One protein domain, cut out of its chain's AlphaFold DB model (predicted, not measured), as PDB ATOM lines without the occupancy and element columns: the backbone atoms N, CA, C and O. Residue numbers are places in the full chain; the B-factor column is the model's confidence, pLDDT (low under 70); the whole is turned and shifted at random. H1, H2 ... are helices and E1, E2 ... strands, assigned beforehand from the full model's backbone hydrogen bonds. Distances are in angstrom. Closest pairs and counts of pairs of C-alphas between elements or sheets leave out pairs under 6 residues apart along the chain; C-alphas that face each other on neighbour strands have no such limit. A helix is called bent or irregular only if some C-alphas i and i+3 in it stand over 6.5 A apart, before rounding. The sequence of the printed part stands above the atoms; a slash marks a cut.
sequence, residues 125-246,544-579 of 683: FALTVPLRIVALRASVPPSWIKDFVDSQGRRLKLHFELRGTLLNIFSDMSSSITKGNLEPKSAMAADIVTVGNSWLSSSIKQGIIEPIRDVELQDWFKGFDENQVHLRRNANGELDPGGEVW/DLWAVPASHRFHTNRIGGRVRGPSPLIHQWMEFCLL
ATOM      1  N   PHE A 125     -54.092 -18.172 -58.041       65.69
ATOM      2  CA  PHE A 125     -53.013 -18.207 -59.039       65.69
ATOM      3  C   PHE A 125     -52.584 -19.628 -59.438       65.69
ATOM      4  O   PHE A 125     -52.272 -20.486 -58.613       65.69
ATOM      5  N   ALA A 126     -52.430 -19.854 -60.747       59.91
ATOM      6  CA  ALA A 126     -52.012 -21.143 -61.304       59.91
ATOM      7  C   ALA A 126     -50.512 -21.486 -61.120       59.91
ATOM      8  O   ALA A 126     -50.093 -22.586 -61.489       59.91
ATOM      9  N   LEU A 127     -49.683 -20.595 -60.570       73.25
ATOM     10  CA  LEU A 127     -48.223 -20.760 -60.468       73.25
ATOM     11  C   LEU A 127     -47.734 -20.735 -59.017       73.25
ATOM     12  O   LEU A 127     -48.414 -20.235 -58.130       73.25
ATOM     13  N   THR A 128     -46.533 -21.264 -58.781       78.69
ATOM     14  CA  THR A 128     -45.876 -21.184 -57.469       78.69
ATOM     15  C   THR A 128     -45.348 -19.772 -57.235       78.69
ATOM     16  O   THR A 128     -44.333 -19.395 -57.823       78.69
ATOM     17  N   VAL A 129     -46.006 -19.007 -56.365       84.06
ATOM     18  CA  VAL A 129     -45.673 -17.603 -56.083       84.06
ATOM     19  C   VAL A 129     -45.302 -17.442 -54.604       84.06
ATOM     20  O   VAL A 129     -46.112 -17.776 -53.736       84.06
ATOM     21  N   PRO A 130     -44.096 -16.941 -54.275       88.19
ATOM     22  CA  PRO A 130     -43.796 -16.490 -52.929       88.19
ATOM     23  C   PRO A 130     -44.274 -15.057 -52.685       88.19
ATOM     24  O   PRO A 130     -44.317 -14.224 -53.594       88.19
ATOM     25  N   LEU A 131     -44.609 -14.793 -51.429       91.50
ATOM     26  CA  LEU A 131     -45.023 -13.493 -50.916       91.50
ATOM     27  C   LEU A 131     -44.324 -13.292 -49.573       91.50
ATOM     28  O   LEU A 131     -44.456 -14.148 -48.696       91.50
ATOM     29  N   ARG A 132     -43.572 -12.203 -49.406       93.62
ATOM     30  CA  ARG A 132     -42.921 -11.858 -48.137       93.62
ATOM     31  C   ARG A 132     -43.582 -10.643 -47.496       93.62
ATOM     32  O   ARG A 132     -43.617  -9.577 -48.100       93.62
ATOM     33  N   ILE A 133     -44.054 -10.806 -46.264       95.62
ATOM     34  CA  ILE A 133     -44.757  -9.774 -45.495       95.62
ATOM     35  C   ILE A 133     -44.017  -9.552 -44.178       95.62
ATOM     36  O   ILE A 133     -43.715 -10.515 -43.471       95.62
ATOM     37  N   VAL A 134     -43.741  -8.292 -43.841       96.94
ATOM     38  CA  VAL A 134     -43.137  -7.893 -42.560       96.94
ATOM     39  C   VAL A 134     -44.137  -7.010 -41.816       96.94
ATOM     40  O   VAL A 134     -44.318  -5.843 -42.156       96.94
ATOM     41  N   ALA A 135     -44.805  -7.581 -40.815       96.81
ATOM     42  CA  ALA A 135     -45.929  -6.952 -40.131       96.81
ATOM     43  C   ALA A 135     -45.623  -6.574 -38.673       96.81
ATOM     44  O   ALA A 135     -44.740  -7.154 -38.026       96.81
ATOM     45  N   LEU A 136     -46.400  -5.636 -38.126       95.00
ATOM     46  CA  LEU A 136     -46.388  -5.321 -36.697       95.00
ATOM     47  C   LEU A 136     -46.913  -6.513 -35.875       95.00
ATOM     48  O   LEU A 136     -47.987  -7.060 -36.147       95.00
ATOM     49  N   ARG A 137     -46.171  -6.917 -34.838       92.50
ATOM     50  CA  ARG A 137     -46.565  -7.990 -33.913       92.50
ATOM     51  C   ARG A 137     -47.936  -7.714 -33.288       92.50
ATOM     52  O   ARG A 137     -48.194  -6.618 -32.816       92.50
ATOM     53  N   ALA A 138     -48.789  -8.739 -33.268       89.25
ATOM     54  CA  ALA A 138     -50.165  -8.691 -32.757       89.25
ATOM     55  C   ALA A 138     -51.139  -7.726 -33.478       89.25
ATOM     56  O   ALA A 138     -52.277  -7.604 -33.036       89.25
ATOM     57  N   SER A 139     -50.756  -7.115 -34.611       92.06
ATOM     58  CA  SER A 139     -51.692  -6.359 -35.469       92.06
ATOM     59  C   SER A 139     -52.527  -7.250 -36.404       92.06
ATOM     60  O   SER A 139     -53.617  -6.860 -36.810       92.06
ATOM     61  N   VAL A 140     -52.038  -8.453 -36.738       92.56
ATOM     62  CA  VAL A 140     -52.693  -9.398 -37.660       92.56
ATOM     63  C   VAL A 140     -53.163 -10.645 -36.903       92.56
ATOM     64  O   VAL A 140     -52.333 -11.307 -36.269       92.56
ATOM     65  N   PRO A 141     -54.455 -11.022 -36.984       91.12
ATOM     66  CA  PRO A 141     -54.961 -12.266 -36.407       91.12
ATOM     67  C   PRO A 141     -54.261 -13.510 -36.994       91.12
ATOM     68  O   PRO A 141     -54.216 -13.658 -38.217       91.12
ATOM     69  N   PRO A 142     -53.774 -14.467 -36.177       88.06
ATOM     70  CA  PRO A 142     -53.113 -15.678 -36.683       88.06
ATOM     71  C   PRO A 142     -53.980 -16.531 -37.624       88.06
ATOM     72  O   PRO A 142     -53.455 -17.197 -38.518       88.06
ATOM     73  N   SER A 143     -55.307 -16.477 -37.467       89.44
ATOM     74  CA  SER A 143     -56.268 -17.128 -38.365       89.44
ATOM     75  C   SER A 143     -56.196 -16.595 -39.797       89.44
ATOM     76  O   SER A 143     -56.307 -17.383 -40.727       89.44
ATOM     77  N   TRP A 144     -55.933 -15.301 -40.009       91.44
ATOM     78  CA  TRP A 144     -55.807 -14.723 -41.354       91.44
ATOM     79  C   TRP A 144     -54.642 -15.341 -42.133       91.44
ATOM     80  O   TRP A 144     -54.790 -15.670 -43.306       91.44
ATOM     81  N   ILE A 145     -53.501 -15.547 -41.469       90.69
ATOM     82  CA  ILE A 145     -52.308 -16.155 -42.076       90.69
ATOM     83  C   ILE A 145     -52.620 -17.592 -42.519       90.69
ATOM     84  O   ILE A 145     -52.259 -17.985 -43.628       90.69
ATOM     85  N   LYS A 146     -53.325 -18.366 -41.680       89.12
ATOM     86  CA  LYS A 146     -53.763 -19.730 -42.011       89.12
ATOM     87  C   LYS A 146     -54.775 -19.734 -43.161       89.12
ATOM     88  O   LYS A 146     -54.553 -20.414 -44.155       89.12
ATOM     89  N   ASP A 147     -55.850 -18.960 -43.040       90.06
ATOM     90  CA  ASP A 147     -56.948 -18.908 -44.009       90.06
ATOM     91  C   ASP A 147     -56.467 -18.487 -45.409       90.06
ATOM     92  O   ASP A 147     -56.931 -19.040 -46.404       90.06
ATOM     93  N   PHE A 148     -55.507 -17.555 -45.495       90.44
ATOM     94  CA  PHE A 148     -54.883 -17.141 -46.758       90.44
ATOM     95  C   PHE A 148     -53.991 -18.232 -47.374       90.44
ATOM     96  O   PHE A 148     -53.921 -18.378 -48.594       90.44
ATOM     97  N   VAL A 149     -53.306 -19.028 -46.545       89.25
ATOM     98  CA  VAL A 149     -52.526 -20.185 -47.015       89.25
ATOM     99  C   VAL A 149     -53.439 -21.312 -47.490       89.25
ATOM    100  O   VAL A 149     -53.163 -21.924 -48.523       89.25
ATOM    101  N   ASP A 150     -54.542 -21.557 -46.786       87.81
ATOM    102  CA  ASP A 150     -55.531 -22.565 -47.160       87.81
ATOM    103  C   ASP A 150     -56.293 -22.170 -48.444       87.81
ATOM    104  O   ASP A 150     -56.542 -23.037 -49.282       87.81
ATOM    105  N   SER A 151     -56.600 -20.880 -48.655       85.56
ATOM    106  CA  SER A 151     -57.280 -20.391 -49.868       85.56
ATOM    107  C   SER A 151     -56.394 -20.406 -51.116       85.56
ATOM    108  O   SER A 151     -56.828 -20.851 -52.176       85.56
ATOM    109  N   GLN A 152     -55.138 -19.962 -51.006       85.12
ATOM    110  CA  GLN A 152     -54.179 -19.948 -52.120       85.12
ATOM    111  C   GLN A 152     -53.540 -21.329 -52.366       85.12
ATOM    112  O   GLN A 152     -52.961 -21.596 -53.425       85.12
ATOM    113  N   GLY A 153     -53.649 -22.230 -51.389       82.38
ATOM    114  CA  GLY A 153     -53.219 -23.616 -51.474       82.38
ATOM    115  C   GLY A 153     -51.705 -23.804 -51.630       82.38
ATOM    116  O   GLY A 153     -50.885 -22.898 -51.492       82.38
ATOM    117  N   ARG A 154     -51.309 -25.040 -51.963       78.25
ATOM    118  CA  ARG A 154     -49.908 -25.524 -51.935       78.25
ATOM    119  C   ARG A 154     -48.931 -24.839 -52.913       78.25
ATOM    120  O   ARG A 154     -47.781 -25.267 -53.003       78.25
ATOM    121  N   ARG A 155     -49.376 -23.846 -53.690       82.06
ATOM    122  CA  ARG A 155     -48.535 -23.064 -54.616       82.06
ATOM    123  C   ARG A 155     -48.084 -21.731 -54.006       82.06
ATOM    124  O   ARG A 155     -47.066 -21.196 -54.444       82.06
ATOM    125  N   LEU A 156     -48.754 -21.245 -52.960       87.81
ATOM    126  CA  LEU A 156     -48.269 -20.121 -52.166       87.81
ATOM    127  C   LEU A 156     -46.980 -20.496 -51.416       87.81
ATOM    128  O   LEU A 156     -46.864 -21.575 -50.834       87.81
ATOM    129  N   LYS A 157     -46.019 -19.572 -51.386       89.25
ATOM    130  CA  LYS A 157     -44.836 -19.623 -50.513       89.25
ATOM    131  C   LYS A 157     -44.784 -18.371 -49.636       89.25
ATOM    132  O   LYS A 157     -44.036 -17.435 -49.911       89.25
ATOM    133  N   LEU A 158     -45.635 -18.342 -48.614       91.19
ATOM    134  CA  LEU A 158     -45.741 -17.213 -47.695       91.19
ATOM    135  C   LEU A 158     -44.549 -17.181 -46.729       91.19
ATOM    136  O   LEU A 158     -44.278 -18.154 -46.029       91.19
ATOM    137  N   HIS A 159     -43.872 -16.039 -46.667       92.56
ATOM    138  CA  HIS A 159     -42.847 -15.722 -45.680       92.56
ATOM    139  C   HIS A 159     -43.355 -14.563 -44.821       92.56
ATOM    140  O   HIS A 159     -43.265 -13.405 -45.221       92.56
ATOM    141  N   PHE A 160     -43.937 -14.883 -43.664       93.56
ATOM    142  CA  PHE A 160     -44.549 -13.905 -42.764       93.56
ATOM    143  C   PHE A 160     -43.638 -13.642 -41.556       93.56
ATOM    144  O   PHE A 160     -43.290 -14.571 -40.826       93.56
ATOM    145  N   GLU A 161     -43.245 -12.388 -41.340       94.81
ATOM    146  CA  GLU A 161     -42.353 -11.957 -40.257       94.81
ATOM    147  C   GLU A 161     -43.048 -10.937 -39.343       94.81
ATOM    148  O   GLU A 161     -43.757 -10.056 -39.822       94.81
ATOM    149  N   LEU A 162     -42.816 -11.023 -38.026       94.81
ATOM    150  CA  LEU A 162     -43.423 -10.137 -37.020       94.81
ATOM    151  C   LEU A 162     -42.371  -9.304 -36.272       94.81
ATOM    152  O   LEU A 162     -41.627  -9.834 -35.435       94.81
ATOM    153  N   ARG A 163     -42.343  -7.991 -36.522       94.62
ATOM    154  CA  ARG A 163     -41.440  -7.033 -35.852       94.62
ATOM    155  C   ARG A 163     -42.106  -6.420 -34.613       94.62
ATOM    156  O   ARG A 163     -43.327  -6.392 -34.504       94.62
ATOM    157  N   GLY A 164     -41.291  -6.027 -33.630       90.12
ATOM    158  CA  GLY A 164     -41.760  -5.703 -32.272       90.12
ATOM    159  C   GLY A 164     -42.522  -4.382 -32.143       90.12
ATOM    160  O   GLY A 164     -43.467  -4.319 -31.368       90.12
ATOM    161  N   THR A 165     -42.126  -3.370 -32.913       89.62
ATOM    162  CA  THR A 165     -42.749  -2.039 -32.994       89.62
ATOM    163  C   THR A 165     -42.722  -1.573 -34.450       89.62
ATOM    164  O   THR A 165     -41.966  -2.133 -35.252       89.62
ATOM    165  N   LEU A 166     -43.495  -0.537 -34.791       90.50
ATOM    166  CA  LEU A 166     -43.417   0.106 -36.107       90.50
ATOM    167  C   LEU A 166     -42.010   0.663 -36.373       90.50
ATOM    168  O   LEU A 166     -41.493   0.497 -37.479       90.50
ATOM    169  N   LEU A 167     -41.351   1.232 -35.353       88.56
ATOM    170  CA  LEU A 167     -40.001   1.803 -35.470       88.56
ATOM    171  C   LEU A 167     -38.997   0.791 -36.027       88.56
ATOM    172  O   LEU A 167     -38.230   1.111 -36.927       88.56
ATOM    173  N   ASN A 168     -39.061  -0.457 -35.559       91.31
ATOM    174  CA  ASN A 168     -38.199  -1.550 -36.021       91.31
ATOM    175  C   ASN A 168     -38.463  -1.990 -37.479       91.31
ATOM    176  O   ASN A 168     -37.683  -2.772 -38.022       91.31
ATOM    177  N   ILE A 169     -39.566  -1.557 -38.098       95.00
ATOM    178  CA  ILE A 169     -39.844  -1.744 -39.531       95.00
ATOM    179  C   ILE A 169     -39.313  -0.529 -40.304       95.00
ATOM    180  O   ILE A 169     -38.592  -0.692 -41.288       95.00
ATOM    181  N   PHE A 170     -39.612   0.683 -39.827       92.62
ATOM    182  CA  PHE A 170     -39.199   1.939 -40.455       92.62
ATOM    183  C   PHE A 170     -37.669   2.106 -40.484       92.62
ATOM    184  O   PHE A 170     -37.101   2.349 -41.546       92.62
ATOM    185  N   SER A 171     -36.969   1.902 -39.363       91.69
ATOM    186  CA  SER A 171     -35.508   2.070 -39.285       91.69
ATOM    187  C   SER A 171     -34.734   1.020 -40.099       91.69
ATOM    188  O   SER A 171     -33.698   1.325 -40.696       91.69
ATOM    189  N   ASP A 172     -35.263  -0.202 -40.216       93.88
ATOM    190  CA  ASP A 172     -34.759  -1.248 -41.117       93.88
ATOM    191  C   ASP A 172     -34.869  -0.789 -42.591       93.88
ATOM    192  O   ASP A 172     -33.892  -0.847 -43.349       93.88
ATOM    193  N   MET A 173     -36.016  -0.214 -42.975       94.31
ATOM    194  CA  MET A 173     -36.237   0.361 -44.308       94.31
ATOM    195  C   MET A 173     -35.335   1.567 -44.612       94.31
ATOM    196  O   MET A 173     -34.570   1.524 -45.581       94.31
ATOM    197  N   SER A 174     -35.376   2.620 -43.792       91.94
ATOM    198  CA  SER A 174     -34.604   3.847 -44.034       91.94
ATOM    199  C   SER A 174     -33.095   3.611 -43.929       91.94
ATOM    200  O   SER A 174     -32.333   4.153 -44.736       91.94
ATOM    201  N   SER A 175     -32.624   2.743 -43.020       91.50
ATOM    202  CA  SER A 175     -31.191   2.425 -42.953       91.50
ATOM    203  C   SER A 175     -30.707   1.634 -44.172       91.50
ATOM    204  O   SER A 175     -29.567   1.827 -44.584       91.50
ATOM    205  N   SER A 176     -31.553   0.805 -44.797       90.25
ATOM    206  CA  SER A 176     -31.206   0.119 -46.053       90.25
ATOM    207  C   SER A 176     -30.998   1.112 -47.201       90.25
ATOM    208  O   SER A 176     -30.028   0.993 -47.948       90.25
ATOM    209  N   ILE A 177     -31.855   2.137 -47.299       88.19
ATOM    210  CA  ILE A 177     -31.711   3.228 -48.278       88.19
ATOM    211  C   ILE A 177     -30.458   4.064 -47.992       88.19
ATOM    212  O   ILE A 177     -29.652   4.267 -48.897       88.19
ATOM    213  N   THR A 178     -30.227   4.451 -46.735       88.06
ATOM    214  CA  THR A 178     -29.036   5.223 -46.322       88.06
ATOM    215  C   THR A 178     -27.727   4.473 -46.610       88.06
ATOM    216  O   THR A 178     -26.742   5.072 -47.027       88.06
ATOM    217  N   LYS A 179     -27.712   3.142 -46.438       87.44
ATOM    218  CA  LYS A 179     -26.559   2.272 -46.740       87.44
ATOM    219  C   LYS A 179     -26.403   1.949 -48.234       87.44
ATOM    220  O   LYS A 179     -25.411   1.325 -48.603       87.44
ATOM    221  N   GLY A 180     -27.392   2.263 -49.077       85.06
ATOM    222  CA  GLY A 180     -27.432   1.862 -50.490       85.06
ATOM    223  C   GLY A 180     -27.435   0.342 -50.731       85.06
ATOM    224  O   GLY A 180     -27.191  -0.102 -51.853       85.06
ATOM    225  N   ASN A 181     -27.698  -0.470 -49.700       84.44
ATOM    226  CA  ASN A 181     -27.564  -1.926 -49.729       84.44
ATOM    227  C   ASN A 181     -28.845  -2.606 -49.231       84.44
ATOM    228  O   ASN A 181     -29.373  -2.250 -48.179       84.44
ATOM    229  N   LEU A 182     -29.312  -3.618 -49.966       86.44
ATOM    230  CA  LEU A 182     -30.558  -4.321 -49.677       86.44
ATOM    231  C   LEU A 182     -30.302  -5.728 -49.133       86.44
ATOM    232  O   LEU A 182     -30.106  -6.685 -49.885       86.44
ATOM    233  N   GLU A 183     -30.340  -5.868 -47.808       86.12
ATOM    234  CA  GLU A 183     -30.231  -7.175 -47.165       86.12
ATOM    235  C   GLU A 183     -31.485  -8.038 -47.413       86.12
ATOM    236  O   GLU A 183     -32.600  -7.568 -47.183       86.12
ATOM    237  N   PRO A 184     -31.357  -9.337 -47.765       84.12
ATOM    238  CA  PRO A 184     -32.509 -10.213 -48.027       84.12
ATOM    239  C   PRO A 184     -33.496 -10.409 -46.860       84.12
ATOM    240  O   PRO A 184     -34.572 -10.965 -47.072       84.12
ATOM    241  N   LYS A 185     -33.124 -10.000 -45.638       87.56
ATOM    242  CA  LYS A 185     -33.965 -10.032 -44.427       87.56
ATOM    243  C   LYS A 185     -34.495  -8.656 -44.000       87.56
ATOM    244  O   LYS A 185     -35.306  -8.598 -43.074       87.56
ATOM    245  N   SER A 186     -34.086  -7.571 -44.654       91.81
ATOM    246  CA  SER A 186     -34.611  -6.235 -44.353       91.81
ATOM    247  C   SER A 186     -36.111  -6.155 -44.645       91.81
ATOM    248  O   SER A 186     -36.593  -6.802 -45.580       91.81
ATOM    249  N   ALA A 187     -36.852  -5.341 -43.898       94.12
ATOM    250  CA  ALA A 187     -38.197  -4.900 -44.269       94.12
ATOM    251  C   ALA A 187     -38.258  -4.325 -45.704       94.12
ATOM    252  O   ALA A 187     -39.198  -4.623 -46.436       94.12
ATOM    253  N   MET A 188     -37.209  -3.632 -46.165       93.50
ATOM    254  CA  MET A 188     -37.104  -3.108 -47.539       93.50
ATOM    255  C   MET A 188     -37.084  -4.213 -48.614       93.50
ATOM    256  O   MET A 188     -37.385  -3.961 -49.775       93.50
ATOM    257  N   ALA A 189     -36.737  -5.453 -48.251       91.44
ATOM    258  CA  ALA A 189     -36.724  -6.607 -49.158       91.44
ATOM    259  C   ALA A 189     -38.028  -7.432 -49.109       91.44
ATOM    260  O   ALA A 189     -38.040  -8.591 -49.542       91.44
ATOM    261  N   ALA A 190     -39.093  -6.908 -48.495       93.50
ATOM    262  CA  ALA A 190     -40.419  -7.524 -48.466       93.50
ATOM    263  C   ALA A 190     -41.261  -7.112 -49.686       93.50
ATOM    264  O   ALA A 190     -40.939  -6.156 -50.384       93.50
ATOM    265  N   ASP A 191     -42.349  -7.841 -49.936       94.06
ATOM    266  CA  ASP A 191     -43.386  -7.440 -50.892       94.06
ATOM    267  C   ASP A 191     -44.407  -6.484 -50.244       94.06
ATOM    268  O   ASP A 191     -44.988  -5.652 -50.933       94.06
ATOM    269  N   ILE A 192     -44.634  -6.619 -48.929       95.88
ATOM    270  CA  ILE A 192     -45.568  -5.805 -48.135       95.88
ATOM    271  C   ILE A 192     -44.971  -5.547 -46.742       95.88
ATOM    272  O   ILE A 192     -44.401  -6.456 -46.128       95.88
ATOM    273  N   VAL A 193     -45.148  -4.332 -46.222       97.25
ATOM    274  CA  VAL A 193     -44.789  -3.921 -44.852       97.25
ATOM    275  C   VAL A 193     -45.976  -3.283 -44.127       97.25
ATOM    276  O   VAL A 193     -46.846  -2.697 -44.772       97.25
ATOM    277  N   THR A 194     -45.997  -3.347 -42.791       97.44
ATOM    278  CA  THR A 194     -46.830  -2.437 -41.982       97.44
ATOM    279  C   THR A 194     -46.147  -1.071 -41.851       97.44
ATOM    280  O   THR A 194     -44.981  -1.007 -41.461       97.44
ATOM    281  N   VAL A 195     -46.889   0.009 -42.094       94.62
ATOM    282  CA  VAL A 195     -46.519   1.402 -41.788       94.62
ATOM    283  C   VAL A 195     -47.672   2.046 -41.009       94.62
ATOM    284  O   VAL A 195     -48.832   1.802 -41.329       94.62
ATOM    285  N   GLY A 196     -47.379   2.847 -39.983       91.31
ATOM    286  CA  GLY A 196     -48.409   3.612 -39.265       91.31
ATOM    287  C   GLY A 196     -48.805   4.879 -40.027       91.31
ATOM    288  O   GLY A 196     -47.942   5.525 -40.620       91.31
ATOM    289  N   ASN A 197     -50.085   5.266 -39.991       88.62
ATOM    290  CA  ASN A 197     -50.590   6.448 -40.711       88.62
ATOM    291  C   ASN A 197     -49.796   7.735 -40.421       88.62
ATOM    292  O   ASN A 197     -49.499   8.491 -41.343       88.62
ATOM    293  N   SER A 198     -49.398   7.948 -39.164       85.19
ATOM    294  CA  SER A 198     -48.593   9.098 -38.730       85.19
ATOM    295  C   SER A 198     -47.205   9.185 -39.376       85.19
ATOM    296  O   SER A 198     -46.596  10.241 -39.314       85.19
ATOM    297  N   TRP A 199     -46.703   8.113 -39.998       88.31
ATOM    298  CA  TRP A 199     -45.421   8.091 -40.714       88.31
ATOM    299  C   TRP A 199     -45.585   7.929 -42.228       88.31
ATOM    300  O   TRP A 199     -44.585   7.804 -42.940       88.31
ATOM    301  N   LEU A 200     -46.820   7.900 -42.746       90.06
ATOM    302  CA  LEU A 200     -47.078   7.732 -44.178       90.06
ATOM    303  C   LEU A 200     -46.419   8.866 -44.977       90.06
ATOM    304  O   LEU A 200     -45.682   8.603 -45.924       90.06
ATOM    305  N   SER A 201     -46.603  10.108 -44.531       90.12
ATOM    306  CA  SER A 201     -46.055  11.315 -45.152       90.12
ATOM    307  C   SER A 201     -44.522  11.278 -45.228       90.12
ATOM    308  O   SER A 201     -43.960  11.366 -46.320       90.12
ATOM    309  N   SER A 202     -43.832  11.028 -44.106       88.12
ATOM    310  CA  SER A 202     -42.369  10.856 -44.095       88.12
ATOM    311  C   SER A 202     -41.886   9.657 -44.912       88.12
ATOM    312  O   SER A 202     -40.841   9.742 -45.559       88.12
ATOM    313  N   SER A 203     -42.642   8.554 -44.946       93.00
ATOM    314  CA  SER A 203     -42.302   7.377 -45.760       93.00
ATOM    315  C   SER A 203     -42.310   7.690 -47.262       93.00
ATOM    316  O   SER A 203     -41.474   7.169 -48.005       93.00
ATOM    317  N   ILE A 204     -43.224   8.565 -47.697       93.88
ATOM    318  CA  ILE A 204     -43.320   9.068 -49.074       93.88
ATOM    319  C   ILE A 204     -42.201  10.081 -49.351       93.88
ATOM    320  O   ILE A 204     -41.434   9.882 -50.289       93.88
ATOM    321  N   LYS A 205     -42.028  11.097 -48.489       91.12
ATOM    322  CA  LYS A 205     -40.990  12.149 -48.588       91.12
ATOM    323  C   LYS A 205     -39.563  11.577 -48.667       91.12
ATOM    324  O   LYS A 205     -38.727  12.082 -49.411       91.12
ATOM    325  N   GLN A 206     -39.280  10.493 -47.938       90.62
ATOM    326  CA  GLN A 206     -38.004   9.756 -47.999       90.62
ATOM    327  C   GLN A 206     -37.942   8.740 -49.168       90.62
ATOM    328  O   GLN A 206     -36.866   8.245 -49.530       90.62
ATOM    329  N   GLY A 207     -39.087   8.413 -49.777       92.81
ATOM    330  CA  GLY A 207     -39.237   7.428 -50.847       92.81
ATOM    331  C   GLY A 207     -38.921   5.997 -50.405       92.81
ATOM    332  O   GLY A 207     -38.261   5.263 -51.146       92.81
ATOM    333  N   ILE A 208     -39.303   5.614 -49.181       94.19
ATOM    334  CA  ILE A 208     -39.070   4.257 -48.646       94.19
ATOM    335  C   ILE A 208     -40.188   3.278 -49.035       94.19
ATOM    336  O   ILE A 208     -39.982   2.065 -49.013       94.19
ATOM    337  N   ILE A 209     -41.340   3.804 -49.451       95.50
ATOM    338  CA  ILE A 209     -42.470   3.066 -50.027       95.50
ATOM    339  C   ILE A 209     -42.756   3.540 -51.461       95.50
ATOM    340  O   ILE A 209     -42.306   4.612 -51.861       95.50
ATOM    341  N   GLU A 210     -43.470   2.732 -52.243       94.56
ATOM    342  CA  GLU A 210     -43.951   3.061 -53.594       94.56
ATOM    343  C   GLU A 210     -45.492   2.999 -53.660       94.56
ATOM    344  O   GLU A 210     -46.098   2.275 -52.863       94.56
ATOM    345  N   PRO A 211     -46.147   3.743 -54.576       95.00
ATOM    346  CA  PRO A 211     -47.604   3.781 -54.657       95.00
ATOM    347  C   PRO A 211     -48.196   2.426 -55.071       95.00
ATOM    348  O   PRO A 211     -47.623   1.671 -55.869       95.00
ATOM    349  N   ILE A 212     -49.386   2.120 -54.548       93.12
ATOM    350  CA  ILE A 212     -50.151   0.924 -54.896       93.12
ATOM    351  C   ILE A 212     -50.714   1.118 -56.306       93.12
ATOM    352  O   ILE A 212     -51.701   1.815 -56.530       93.12
ATOM    353  N   ARG A 213     -50.065   0.471 -57.273       90.12
ATOM    354  CA  ARG A 213     -50.462   0.483 -58.687       90.12
ATOM    355  C   ARG A 213     -51.847  -0.131 -58.867       90.12
ATOM    356  O   ARG A 213     -52.225  -1.034 -58.125       90.12
ATOM    357  N   ASP A 214     -52.583   0.339 -59.871       89.56
ATOM    358  CA  ASP A 214     -53.882  -0.216 -60.274       89.56
ATOM    359  C   ASP A 214     -54.907  -0.329 -59.118       89.56
ATOM    360  O   ASP A 214     -55.794  -1.188 -59.136       89.56
ATOM    361  N   VAL A 215     -54.795   0.539 -58.099       88.25
ATOM    362  CA  VAL A 215     -55.630   0.528 -56.882       88.25
ATOM    363  C   VAL A 215     -57.117   0.735 -57.189       88.25
ATOM    364  O   VAL A 215     -57.961   0.023 -56.655       88.25
ATOM    365  N   GLU A 216     -57.421   1.602 -58.159       86.50
ATOM    366  CA  GLU A 216     -58.770   1.897 -58.667       86.50
ATOM    367  C   GLU A 216     -59.490   0.640 -59.212       86.50
ATOM    368  O   GLU A 216     -60.718   0.576 -59.282       86.50
ATOM    369  N   LEU A 217     -58.729  -0.392 -59.605       87.62
ATOM    370  CA  LEU A 217     -59.270  -1.658 -60.106       87.62
ATOM    371  C   LEU A 217     -59.594  -2.660 -58.989       87.62
ATOM    372  O   LEU A 217     -60.251  -3.665 -59.269       87.62
ATOM    373  N   GLN A 218     -59.177  -2.410 -57.745       86.81
ATOM    374  CA  GLN A 218     -59.323  -3.351 -56.633       86.81
ATOM    375  C   GLN A 218     -60.683  -3.206 -55.945       86.81
ATOM    376  O   GLN A 218     -61.146  -2.102 -55.674       86.81
ATOM    377  N   ASP A 219     -61.325  -4.332 -55.639       83.56
ATOM    378  CA  ASP A 219     -62.686  -4.333 -55.090       83.56
ATOM    379  C   ASP A 219     -62.743  -3.745 -53.667       83.56
ATOM    380  O   ASP A 219     -63.699  -3.049 -53.341       83.56
ATOM    381  N   TRP A 220     -61.680  -3.913 -52.866       84.31
ATOM    382  CA  TRP A 220     -61.560  -3.283 -51.542       84.31
ATOM    383  C   TRP A 220     -61.515  -1.753 -51.600       84.31
ATOM    384  O   TRP A 220     -61.970  -1.091 -50.676       84.31
ATOM    385  N   PHE A 221     -60.957  -1.185 -52.671       85.00
ATOM    386  CA  PHE A 221     -60.793   0.260 -52.790       85.00
ATOM    387  C   PHE A 221     -62.107   0.930 -53.199       85.00
ATOM    388  O   PHE A 221     -62.490   1.939 -52.624       85.00
ATOM    389  N   LYS A 222     -62.846   0.299 -54.121       82.56
ATOM    390  CA  LYS A 222     -64.194   0.716 -54.549       82.56
ATOM    391  C   LYS A 222     -65.249   0.639 -53.438       82.56
ATOM    392  O   LYS A 222     -66.334   1.172 -53.631       82.56
ATOM    393  N   GLY A 223     -64.966  -0.079 -52.347       71.19
ATOM    394  CA  GLY A 223     -65.851  -0.172 -51.184       71.19
ATOM    395  C   GLY A 223     -65.882   1.114 -50.355       71.19
ATOM    396  O   GLY A 223     -66.950   1.505 -49.908       71.19
ATOM    397  N   PHE A 224     -64.738   1.795 -50.222       70.06
ATOM    398  CA  PHE A 224     -64.647   3.052 -49.480       70.06
ATOM    399  C   PHE A 224     -65.325   4.205 -50.237       70.06
ATOM    400  O   PHE A 224     -65.011   4.446 -51.406       70.06
ATOM    401  N   ASP A 225     -66.166   4.966 -49.532       63.25
ATOM    402  CA  ASP A 225     -66.832   6.195 -49.999       63.25
ATOM    403  C   ASP A 225     -65.872   7.280 -50.541       63.25
ATOM    404  O   ASP A 225     -64.662   7.256 -50.310       63.25
ATOM    405  N   GLU A 226     -66.425   8.327 -51.171       50.06
ATOM    406  CA  GLU A 226     -65.697   9.496 -51.722       50.06
ATOM    407  C   GLU A 226     -64.707  10.171 -50.734       50.06
ATOM    408  O   GLU A 226     -63.775  10.864 -51.146       50.06
ATOM    409  N   ASN A 227     -64.839   9.909 -49.429       53.09
ATOM    410  CA  ASN A 227     -63.941  10.357 -48.357       53.09
ATOM    411  C   ASN A 227     -62.533   9.702 -48.361       53.09
ATOM    412  O   ASN A 227     -61.721   9.977 -47.472       53.09
ATOM    413  N   GLN A 228     -62.193   8.889 -49.372       63.72
ATOM    414  CA  GLN A 228     -60.850   8.331 -49.647       63.72
ATOM    415  C   GLN A 228     -59.690   9.348 -49.671       63.72
ATOM    416  O   GLN A 228     -58.530   8.936 -49.661       63.72
ATOM    417  N   VAL A 229     -59.959  10.660 -49.710       63.12
ATOM    418  CA  VAL A 229     -58.946  11.737 -49.712       63.12
ATOM    419  C   VAL A 229     -57.868  11.525 -48.638       63.12
ATOM    420  O   VAL A 229     -56.685  11.726 -48.905       63.12
ATOM    421  N   HIS A 230     -58.242  11.019 -47.460       72.62
ATOM    422  CA  HIS A 230     -57.309  10.739 -46.364       72.62
ATOM    423  C   HIS A 230     -56.278   9.623 -46.658       72.62
ATOM    424  O   HIS A 230     -55.277   9.538 -45.943       72.62
ATOM    425  N   LEU A 231     -56.452   8.821 -47.718       77.94
ATOM    426  CA  LEU A 231     -55.505   7.796 -48.197       77.94
ATOM    427  C   LEU A 231     -54.667   8.235 -49.414       77.94
ATOM    428  O   LEU A 231     -53.618   7.641 -49.674       77.94
ATOM    429  N   ARG A 232     -55.108   9.257 -50.160       88.12
ATOM    430  CA  ARG A 232     -54.390   9.774 -51.336       88.12
ATOM    431  C   ARG A 232     -53.322  10.790 -50.925       88.12
ATOM    432  O   ARG A 232     -53.535  11.591 -50.009       88.12
ATOM    433  N   ARG A 233     -52.150  10.743 -51.561       91.50
ATOM    434  CA  ARG A 233     -51.030  11.668 -51.313       91.50
ATOM    435  C   ARG A 233     -50.287  12.012 -52.596       91.50
ATOM    436  O   ARG A 233     -50.132  11.165 -53.480       91.50
ATOM    437  N   ASN A 234     -49.756  13.229 -52.649       92.62
ATOM    438  CA  ASN A 234     -48.770  13.610 -53.656       92.62
ATOM    439  C   ASN A 234     -47.377  13.021 -53.327       92.62
ATOM    440  O   ASN A 234     -47.169  12.402 -52.282       92.62
ATOM    441  N   ALA A 235     -46.395  13.249 -54.204       91.31
ATOM    442  CA  ALA A 235     -45.026  12.742 -54.042       91.31
ATOM    443  C   ALA A 235     -44.225  13.363 -52.872       91.31
ATOM    444  O   ALA A 235     -43.148  12.864 -52.553       91.31
ATOM    445  N   ASN A 236     -44.736  14.412 -52.214       89.81
ATOM    446  CA  ASN A 236     -44.146  14.985 -50.998       89.81
ATOM    447  C   ASN A 236     -44.682  14.316 -49.716       89.81
ATOM    448  O   ASN A 236     -44.153  14.560 -48.634       89.81
ATOM    449  N   GLY A 237     -45.739  13.502 -49.823       88.69
ATOM    450  CA  GLY A 237     -46.475  12.962 -48.678       88.69
ATOM    451  C   GLY A 237     -47.578  13.885 -48.146       88.69
ATOM    452  O   GLY A 237     -48.085  13.650 -47.051       88.69
ATOM    453  N   GLU A 238     -47.974  14.912 -48.901       89.31
ATOM    454  CA  GLU A 238     -49.049  15.849 -48.547       89.31
ATOM    455  C   GLU A 238     -50.413  15.326 -49.034       89.31
ATOM    456  O   GLU A 238     -50.484  14.563 -50.003       89.31
ATOM    457  N   LEU A 239     -51.503  15.719 -48.364       88.44
ATOM    458  CA  LEU A 239     -52.879  15.374 -48.753       88.44
ATOM    459  C   LEU A 239     -53.212  15.926 -50.147       88.44
ATOM    460  O   LEU A 239     -53.129  17.129 -50.377       88.44
ATOM    461  N   ASP A 240     -53.624  15.044 -51.059       89.81
ATOM    462  CA  ASP A 240     -53.970  15.405 -52.438       89.81
ATOM    463  C   ASP A 240     -55.125  14.518 -52.944       89.81
ATOM    464  O   ASP A 240     -54.916  13.320 -53.142       89.81
ATOM    465  N   PRO A 241     -56.335  15.063 -53.187       87.00
ATOM    466  CA  PRO A 241     -57.453  14.314 -53.766       87.00
ATOM    467  C   PRO A 241     -57.168  13.728 -55.158       87.00
ATOM    468  O   PRO A 241     -57.786  12.733 -55.530       87.00
ATOM    469  N   GLY A 242     -56.250  14.325 -55.928       87.00
ATOM    470  CA  GLY A 242     -55.773  13.808 -57.215       87.00
ATOM    471  C   GLY A 242     -54.552  12.888 -57.103       87.00
ATOM    472  O   GLY A 242     -54.059  12.410 -58.125       87.00
ATOM    473  N   GLY A 243     -54.059  12.653 -55.884       90.69
ATOM    474  CA  GLY A 243     -52.844  11.898 -55.605       90.69
ATOM    475  C   GLY A 243     -52.986  10.377 -55.719       90.69
ATOM    476  O   GLY A 243     -54.080   9.804 -55.798       90.69
ATOM    477  N   GLU A 244     -51.833   9.711 -55.678       93.38
ATOM    478  CA  GLU A 244     -51.734   8.251 -55.654       93.38
ATOM    479  C   GLU A 244     -52.068   7.693 -54.260       93.38
ATOM    480  O   GLU A 244     -51.985   8.394 -53.249       93.38
ATOM    481  N   VAL A 245     -52.433   6.410 -54.187       93.19
ATOM    482  CA  VAL A 245     -52.683   5.704 -52.920       93.19
ATOM    483  C   VAL A 245     -51.428   4.930 -52.534       93.19
ATOM    484  O   VAL A 245     -50.997   4.033 -53.256       93.19
ATOM    485  N   TRP A 246     -50.839   5.257 -51.387       94.06
ATOM    486  CA  TRP A 246     -49.525   4.727 -50.991       94.06
ATOM    487  C   TRP A 246     -49.591   3.551 -50.014       94.06
ATOM    488  O   TRP A 246     -48.623   2.802 -49.875       94.06
ATOM    489  N   ASP A 544     -52.841   1.137 -38.708       94.19
ATOM    490  CA  ASP A 544     -51.827   0.298 -39.337       94.19
ATOM    491  C   ASP A 544     -52.210   0.098 -40.810       94.19
ATOM    492  O   ASP A 544     -53.326  -0.334 -41.139       94.19
ATOM    493  N   LEU A 545     -51.271   0.404 -41.701       94.69
ATOM    494  CA  LEU A 545     -51.452   0.388 -43.147       94.69
ATOM    495  C   LEU A 545     -50.507  -0.636 -43.795       94.69
ATOM    496  O   LEU A 545     -49.346  -0.763 -43.405       94.69
ATOM    497  N   TRP A 546     -50.982  -1.343 -44.819       97.00
ATOM    498  CA  TRP A 546     -50.162  -2.150 -45.719       97.00
ATOM    499  C   TRP A 546     -49.563  -1.267 -46.812       97.00
ATOM    500  O   TRP A 546     -50.299  -0.775 -47.666       97.00
ATOM    501  N   ALA A 547     -48.241  -1.115 -46.829       96.44
ATOM    502  CA  ALA A 547     -47.514  -0.394 -47.874       96.44
ATOM    503  C   ALA A 547     -46.561  -1.327 -48.644       96.44
ATOM    504  O   ALA A 547     -46.181  -2.396 -48.152       96.44
ATOM    505  N   VAL A 548     -46.160  -0.919 -49.850       96.00
ATOM    506  CA  VAL A 548     -45.177  -1.636 -50.682       96.00
ATOM    507  C   VAL A 548     -43.818  -0.936 -50.547       96.00
ATOM    508  O   VAL A 548     -43.743   0.254 -50.848       96.00
ATOM    509  N   PRO A 549     -42.733  -1.607 -50.113       94.94
ATOM    510  CA  PRO A 549     -41.413  -0.977 -50.033       94.94
ATOM    511  C   PRO A 549     -40.869  -0.584 -51.409       94.94
ATOM    512  O   PRO A 549     -40.976  -1.361 -52.362       94.94
ATOM    513  N   ALA A 550     -40.169   0.552 -51.489       93.00
ATOM    514  CA  ALA A 550     -39.515   1.074 -52.698       93.00
ATOM    515  C   ALA A 550     -38.249   0.285 -53.109       93.00
ATOM    516  O   ALA A 550     -37.225   0.836 -53.522       93.00
ATOM    517  N   SER A 551     -38.315  -1.043 -53.010       88.94
ATOM    518  CA  SER A 551     -37.249  -2.006 -53.299       88.94
ATOM    519  C   SER A 551     -36.678  -1.895 -54.720       88.94
ATOM    520  O   SER A 551     -35.530  -2.278 -54.954       88.94
ATOM    521  N   HIS A 552     -37.430  -1.310 -55.660       85.19
ATOM    522  CA  HIS A 552     -36.976  -1.014 -57.022       85.19
ATOM    523  C   HIS A 552     -35.789  -0.033 -57.080       85.19
ATOM    524  O   HIS A 552     -35.080  -0.009 -58.085       85.19
ATOM    525  N   ARG A 553     -35.557   0.767 -56.024       85.00
ATOM    526  CA  ARG A 553     -34.438   1.725 -55.935       85.00
ATOM    527  C   ARG A 553     -33.068   1.036 -55.837       85.00
ATOM    528  O   ARG A 553     -32.047   1.692 -56.021       85.00
ATOM    529  N   PHE A 554     -33.029  -0.277 -55.589       85.69
ATOM    530  CA  PHE A 554     -31.802  -1.061 -55.455       85.69
ATOM    531  C   PHE A 554     -31.527  -1.910 -56.702       85.69
ATOM    532  O   PHE A 554     -32.395  -2.632 -57.192       85.69
ATOM    533  N   HIS A 555     -30.280  -1.909 -57.180       74.44
ATOM    534  CA  HIS A 555     -29.845  -2.712 -58.329       74.44
ATOM    535  C   HIS A 555     -29.652  -4.203 -57.981       74.44
ATOM    536  O   HIS A 555     -28.553  -4.748 -58.074       74.44
ATOM    537  N   THR A 556     -30.732  -4.888 -57.590       70.69
ATOM    538  CA  THR A 556     -30.735  -6.324 -57.278       70.69
ATOM    539  C   THR A 556     -31.661  -7.125 -58.194       70.69
ATOM    540  O   THR A 556     -32.810  -6.771 -58.438       70.69
ATOM    541  N   ASN A 557     -31.181  -8.289 -58.641       64.00
ATOM    542  CA  ASN A 557     -32.000  -9.313 -59.303       64.00
ATOM    543  C   ASN A 557     -32.650 -10.282 -58.288       64.00
ATOM    544  O   ASN A 557     -32.973 -11.418 -58.635       64.00
ATOM    545  N   ARG A 558     -32.749  -9.892 -57.007       60.75
ATOM    546  CA  ARG A 558     -33.305 -10.690 -55.901       60.75
ATOM    547  C   ARG A 558     -34.056  -9.796 -54.906       60.75
ATOM    548  O   ARG A 558     -33.453  -9.282 -53.970       60.75
ATOM    549  N   ILE A 559     -35.370  -9.663 -55.093       65.12
ATOM    550  CA  ILE A 559     -36.311  -8.970 -54.187       65.12
ATOM    551  C   ILE A 559     -37.295 -10.021 -53.657       65.12
ATOM    552  O   ILE A 559     -37.762 -10.847 -54.439       65.12
ATOM    553  N   GLY A 560     -37.565 -10.075 -52.346       56.16
ATOM    554  CA  GLY A 560     -38.465 -11.087 -51.758       56.16
ATOM    555  C   GLY A 560     -38.069 -12.550 -52.043       56.16
ATOM    556  O   GLY A 560     -38.921 -13.434 -52.072       56.16
ATOM    557  N   GLY A 561     -36.793 -12.817 -52.352       59.31
ATOM    558  CA  GLY A 561     -36.318 -14.128 -52.825       59.31
ATOM    559  C   GLY A 561     -36.691 -14.485 -54.276       59.31
ATOM    560  O   GLY A 561     -36.362 -15.577 -54.741       59.31
ATOM    561  N   ARG A 562     -37.346 -13.579 -55.014       64.75
ATOM    562  CA  ARG A 562     -37.767 -13.732 -56.417       64.75
ATOM    563  C   ARG A 562     -36.756 -13.085 -57.367       64.75
ATOM    564  O   ARG A 562     -36.126 -12.088 -57.036       64.75
ATOM    565  N   VAL A 563     -36.634 -13.638 -58.576       60.12
ATOM    566  CA  VAL A 563     -35.650 -13.192 -59.586       60.12
ATOM    567  C   VAL A 563     -36.090 -11.917 -60.337       60.12
ATOM    568  O   VAL A 563     -35.291 -11.320 -61.055       60.12
ATOM    569  N   ARG A 564     -37.358 -11.481 -60.213       60.66
ATOM    570  CA  ARG A 564     -37.873 -10.286 -60.911       60.66
ATOM    571  C   ARG A 564     -39.167  -9.721 -60.299       60.66
ATOM    572  O   ARG A 564     -40.047 -10.499 -59.943       60.66
ATOM    573  N   GLY A 565     -39.296  -8.389 -60.284       68.31
ATOM    574  CA  GLY A 565     -40.534  -7.630 -60.007       68.31
ATOM    575  C   GLY A 565     -41.041  -7.659 -58.552       68.31
ATOM    576  O   GLY A 565     -40.399  -8.282 -57.708       68.31
ATOM    577  N   PRO A 566     -42.196  -7.035 -58.254       75.31
ATOM    578  CA  PRO A 566     -42.987  -7.265 -57.035       75.31
ATOM    579  C   PRO A 566     -43.779  -8.591 -57.113       75.31
ATOM    580  O   PRO A 566     -43.840  -9.217 -58.176       75.31
ATOM    581  N   SER A 567     -44.358  -9.066 -56.004       86.69
ATOM    582  CA  SER A 567     -45.201 -10.275 -56.013       86.69
ATOM    583  C   SER A 567     -46.617  -9.977 -56.538       86.69
ATOM    584  O   SER A 567     -47.254  -9.045 -56.051       86.69
ATOM    585  N   PRO A 568     -47.180 -10.780 -57.466       85.88
ATOM    586  CA  PRO A 568     -48.542 -10.572 -57.976       85.88
ATOM    587  C   PRO A 568     -49.642 -10.861 -56.934       85.88
ATOM    588  O   PRO A 568     -50.821 -10.663 -57.211       85.88
ATOM    589  N   LEU A 569     -49.268 -11.324 -55.736       89.94
ATOM    590  CA  LEU A 569     -50.175 -11.560 -54.613       89.94
ATOM    591  C   LEU A 569     -50.399 -10.325 -53.719       89.94
ATOM    592  O   LEU A 569     -51.194 -10.421 -52.789       89.94
ATOM    593  N   ILE A 570     -49.729  -9.187 -53.965       91.56
ATOM    594  CA  ILE A 570     -49.834  -7.991 -53.103       91.56
ATOM    595  C   ILE A 570     -51.293  -7.537 -52.955       91.56
ATOM    596  O   ILE A 570     -51.813  -7.491 -51.841       91.56
ATOM    597  N   HIS A 571     -51.981  -7.301 -54.077       90.75
ATOM    598  CA  HIS A 571     -53.390  -6.901 -54.056       90.75
ATOM    599  C   HIS A 571     -54.288  -7.970 -53.431       90.75
ATOM    600  O   HIS A 571     -55.205  -7.621 -52.701       90.75
ATOM    601  N   GLN A 572     -53.998  -9.259 -53.640       90.06
ATOM    602  CA  GLN A 572     -54.790 -10.347 -53.059       90.06
ATOM    603  C   GLN A 572     -54.661 -10.427 -51.537       90.06
ATOM    604  O   GLN A 572     -55.631 -10.775 -50.875       90.06
ATOM    605  N   TRP A 573     -53.498 -10.103 -50.966       92.69
ATOM    606  CA  TRP A 573     -53.355 -10.004 -49.512       92.69
ATOM    607  C   TRP A 573     -54.100  -8.788 -48.948       92.69
ATOM    608  O   TRP A 573     -54.801  -8.918 -47.946       92.69
ATOM    609  N   MET A 574     -53.983  -7.625 -49.597       92.44
ATOM    610  CA  MET A 574     -54.692  -6.402 -49.192       92.44
ATOM    611  C   MET A 574     -56.213  -6.594 -49.262       92.44
ATOM    612  O   MET A 574     -56.902  -6.379 -48.270       92.44
ATOM    613  N   GLU A 575     -56.713  -7.092 -50.396       89.69
ATOM    614  CA  GLU A 575     -58.117  -7.447 -50.619       89.69
ATOM    615  C   GLU A 575     -58.606  -8.472 -49.594       89.69
ATOM    616  O   GLU A 575     -59.638  -8.255 -48.972       89.69
ATOM    617  N   PHE A 576     -57.848  -9.550 -49.359       90.25
ATOM    618  CA  PHE A 576     -58.193 -10.558 -48.360       90.25
ATOM    619  C   PHE A 576     -58.366  -9.960 -46.963       90.25
ATOM    620  O   PHE A 576     -59.342 -10.289 -46.294       90.25
ATOM    621  N   CYS A 577     -57.449  -9.087 -46.529       90.88
ATOM    622  CA  CYS A 577     -57.528  -8.397 -45.235       90.88
ATOM    623  C   CYS A 577     -58.739  -7.451 -45.138       90.88
ATOM    624  O   CYS A 577     -59.224  -7.202 -44.035       90.88
ATOM    625  N   LEU A 578     -59.217  -6.953 -46.281       87.75
ATOM    626  CA  LEU A 578     -60.331  -6.015 -46.433       87.75
ATOM    627  C   LEU A 578     -61.622  -6.675 -46.959       87.75
ATOM    628  O   LEU A 578     -62.502  -6.002 -47.489       87.75
ATOM    629  N   LEU A 579     -61.793  -7.986 -46.764       85.12
ATOM    630  CA  LEU A 579     -63.113  -8.616 -46.851       85.12
ATOM    631  C   LEU A 579     -63.885  -8.366 -45.549       85.12
ATOM    632  O   LEU A 579     -63.341  -8.593 -44.469       85.12
TER     633      LEU A 579
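AT A GLANCE: This is residues 125 to 246 and 544 to 579 of the 683 residues of an uncharacterized protein of Coptis chinensis (UniProt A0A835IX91). A small, strongly twisted sheet of four strands runs through the middle of this domain, with H1 and H6 on one face, H2 on the opposite face, and H3 turning off the end of E3. H1 lies beside the edge strand E2, while H4 and H5 are off the sheet, H4 beside H6. Long stretches without a named element join several of these parts. The printed part has 158 residues, with six named helices and four named strands in the order E1 H1 E2 H2 E3 H3 H4 H5 E4 H6; the sheet's order is E2 E1 E3 E4, mixed, and the class is mixed, helices and strands. The whole is compact, with a radius of gyration of the C-alphas of 15.2 A and spans of 41 by 40 by 29 A.

IN THESE COORDINATES: The sheet's strands are E2, residues 156 to 163, 22.0 A long; E1, residues 129 to 136, 23.0 A long; E3, residues 192 to 196, 13.2 A; and E4, residues 544 to 549, 15.0 A. E1 begins at C-alpha 129, (-45.673, -17.603, -56.083). H1, the longest helix, is residues 142 to 155 and 19.9 A long. H2 is residues 167 to 178, 15.8 A, and H3 is residues 197 to 205, 13.7 A. H4 is residues 219 to 223, 6.5 A, and H5 is residues 226 to 231, 10.9 A. H6, residues 570 to 577, is 11.0 A long and ends at C-alpha 577, (-57.528, -8.397, -45.235). Three helices are irregular: C-alphas 151 and 154 of H1 are 9.2 A apart, 198 and 201 of H3 7.3 A, and 226 and 229 of H5 7.4 A.

HOW THE PARTS SIT: E2 and E1 are parallel at 16 degrees, with N 133 and O 159 2.9 A apart, within hydrogen-bond range. E1 and E3 are parallel at 18 degrees, with N 134 and O 192 at 3.0 A. E3 and E4 are antiparallel at 134 degrees, with N 193 and O 547 at 2.9 A. E1, H1 and E2 form a strand-helix-strand unit, two parallel neighbour strands with a helix between, its crossover right-handed. E2, H2 and E3 form a split one, with E1 between its strands, also right-handed. H1 is on the sheet at a height of 4.8 A, over none of the strands. H6 is on the same face at 9.1 A, only just over E3, with 3 of its C-alphas there. H2, on the opposite face at 10.2 A, is over E3 and only just over E4, where 3 C-alphas fall, and runs slantwise to the strands, at 50 degrees to E3 on the local plane. H3 is on the sheet at 6.5 A, only just over E3, with 3 C-alphas there; H2 and H3 are near each other. H1, with residues 144 to 148 alone, only just touches H6, with 3 pairs of C-alphas within 8 A, the closest those of Phe 148 and Phe 576 at 7.5 A; they run opposite ways at a steep tilt of 44 degrees. H4 and H6 only just touch, also with 3 pairs, the closest C-alphas those of Trp 220 and Glu 575 at 5.5 A. H5 is not on the sheet and is apart from H4 and H6. Every O i to N i+4 pair is within hydrogen-bond range in H4 and H6, against 8 of 10 in H1, 7 of 8 in H2, 3 of 5 in H3 and 0 of 2 in H5, where 1 of 3 O i to N i+3 pairs is.

THE WHOLE: The two C-alphas farthest apart, those of Arg 154 and Glu 238, are 41.5 A apart. Residues 247 to 543 are not printed, and C-alphas 246 and 544 are 12.7 A apart across the cut. The links H2 to E3, H3 to H4 and E4 to H6 are long. The mean pLDDT of the printed part is 86.5; residues 125 to 126, 225 to 229 and 557 to 565 are under 70.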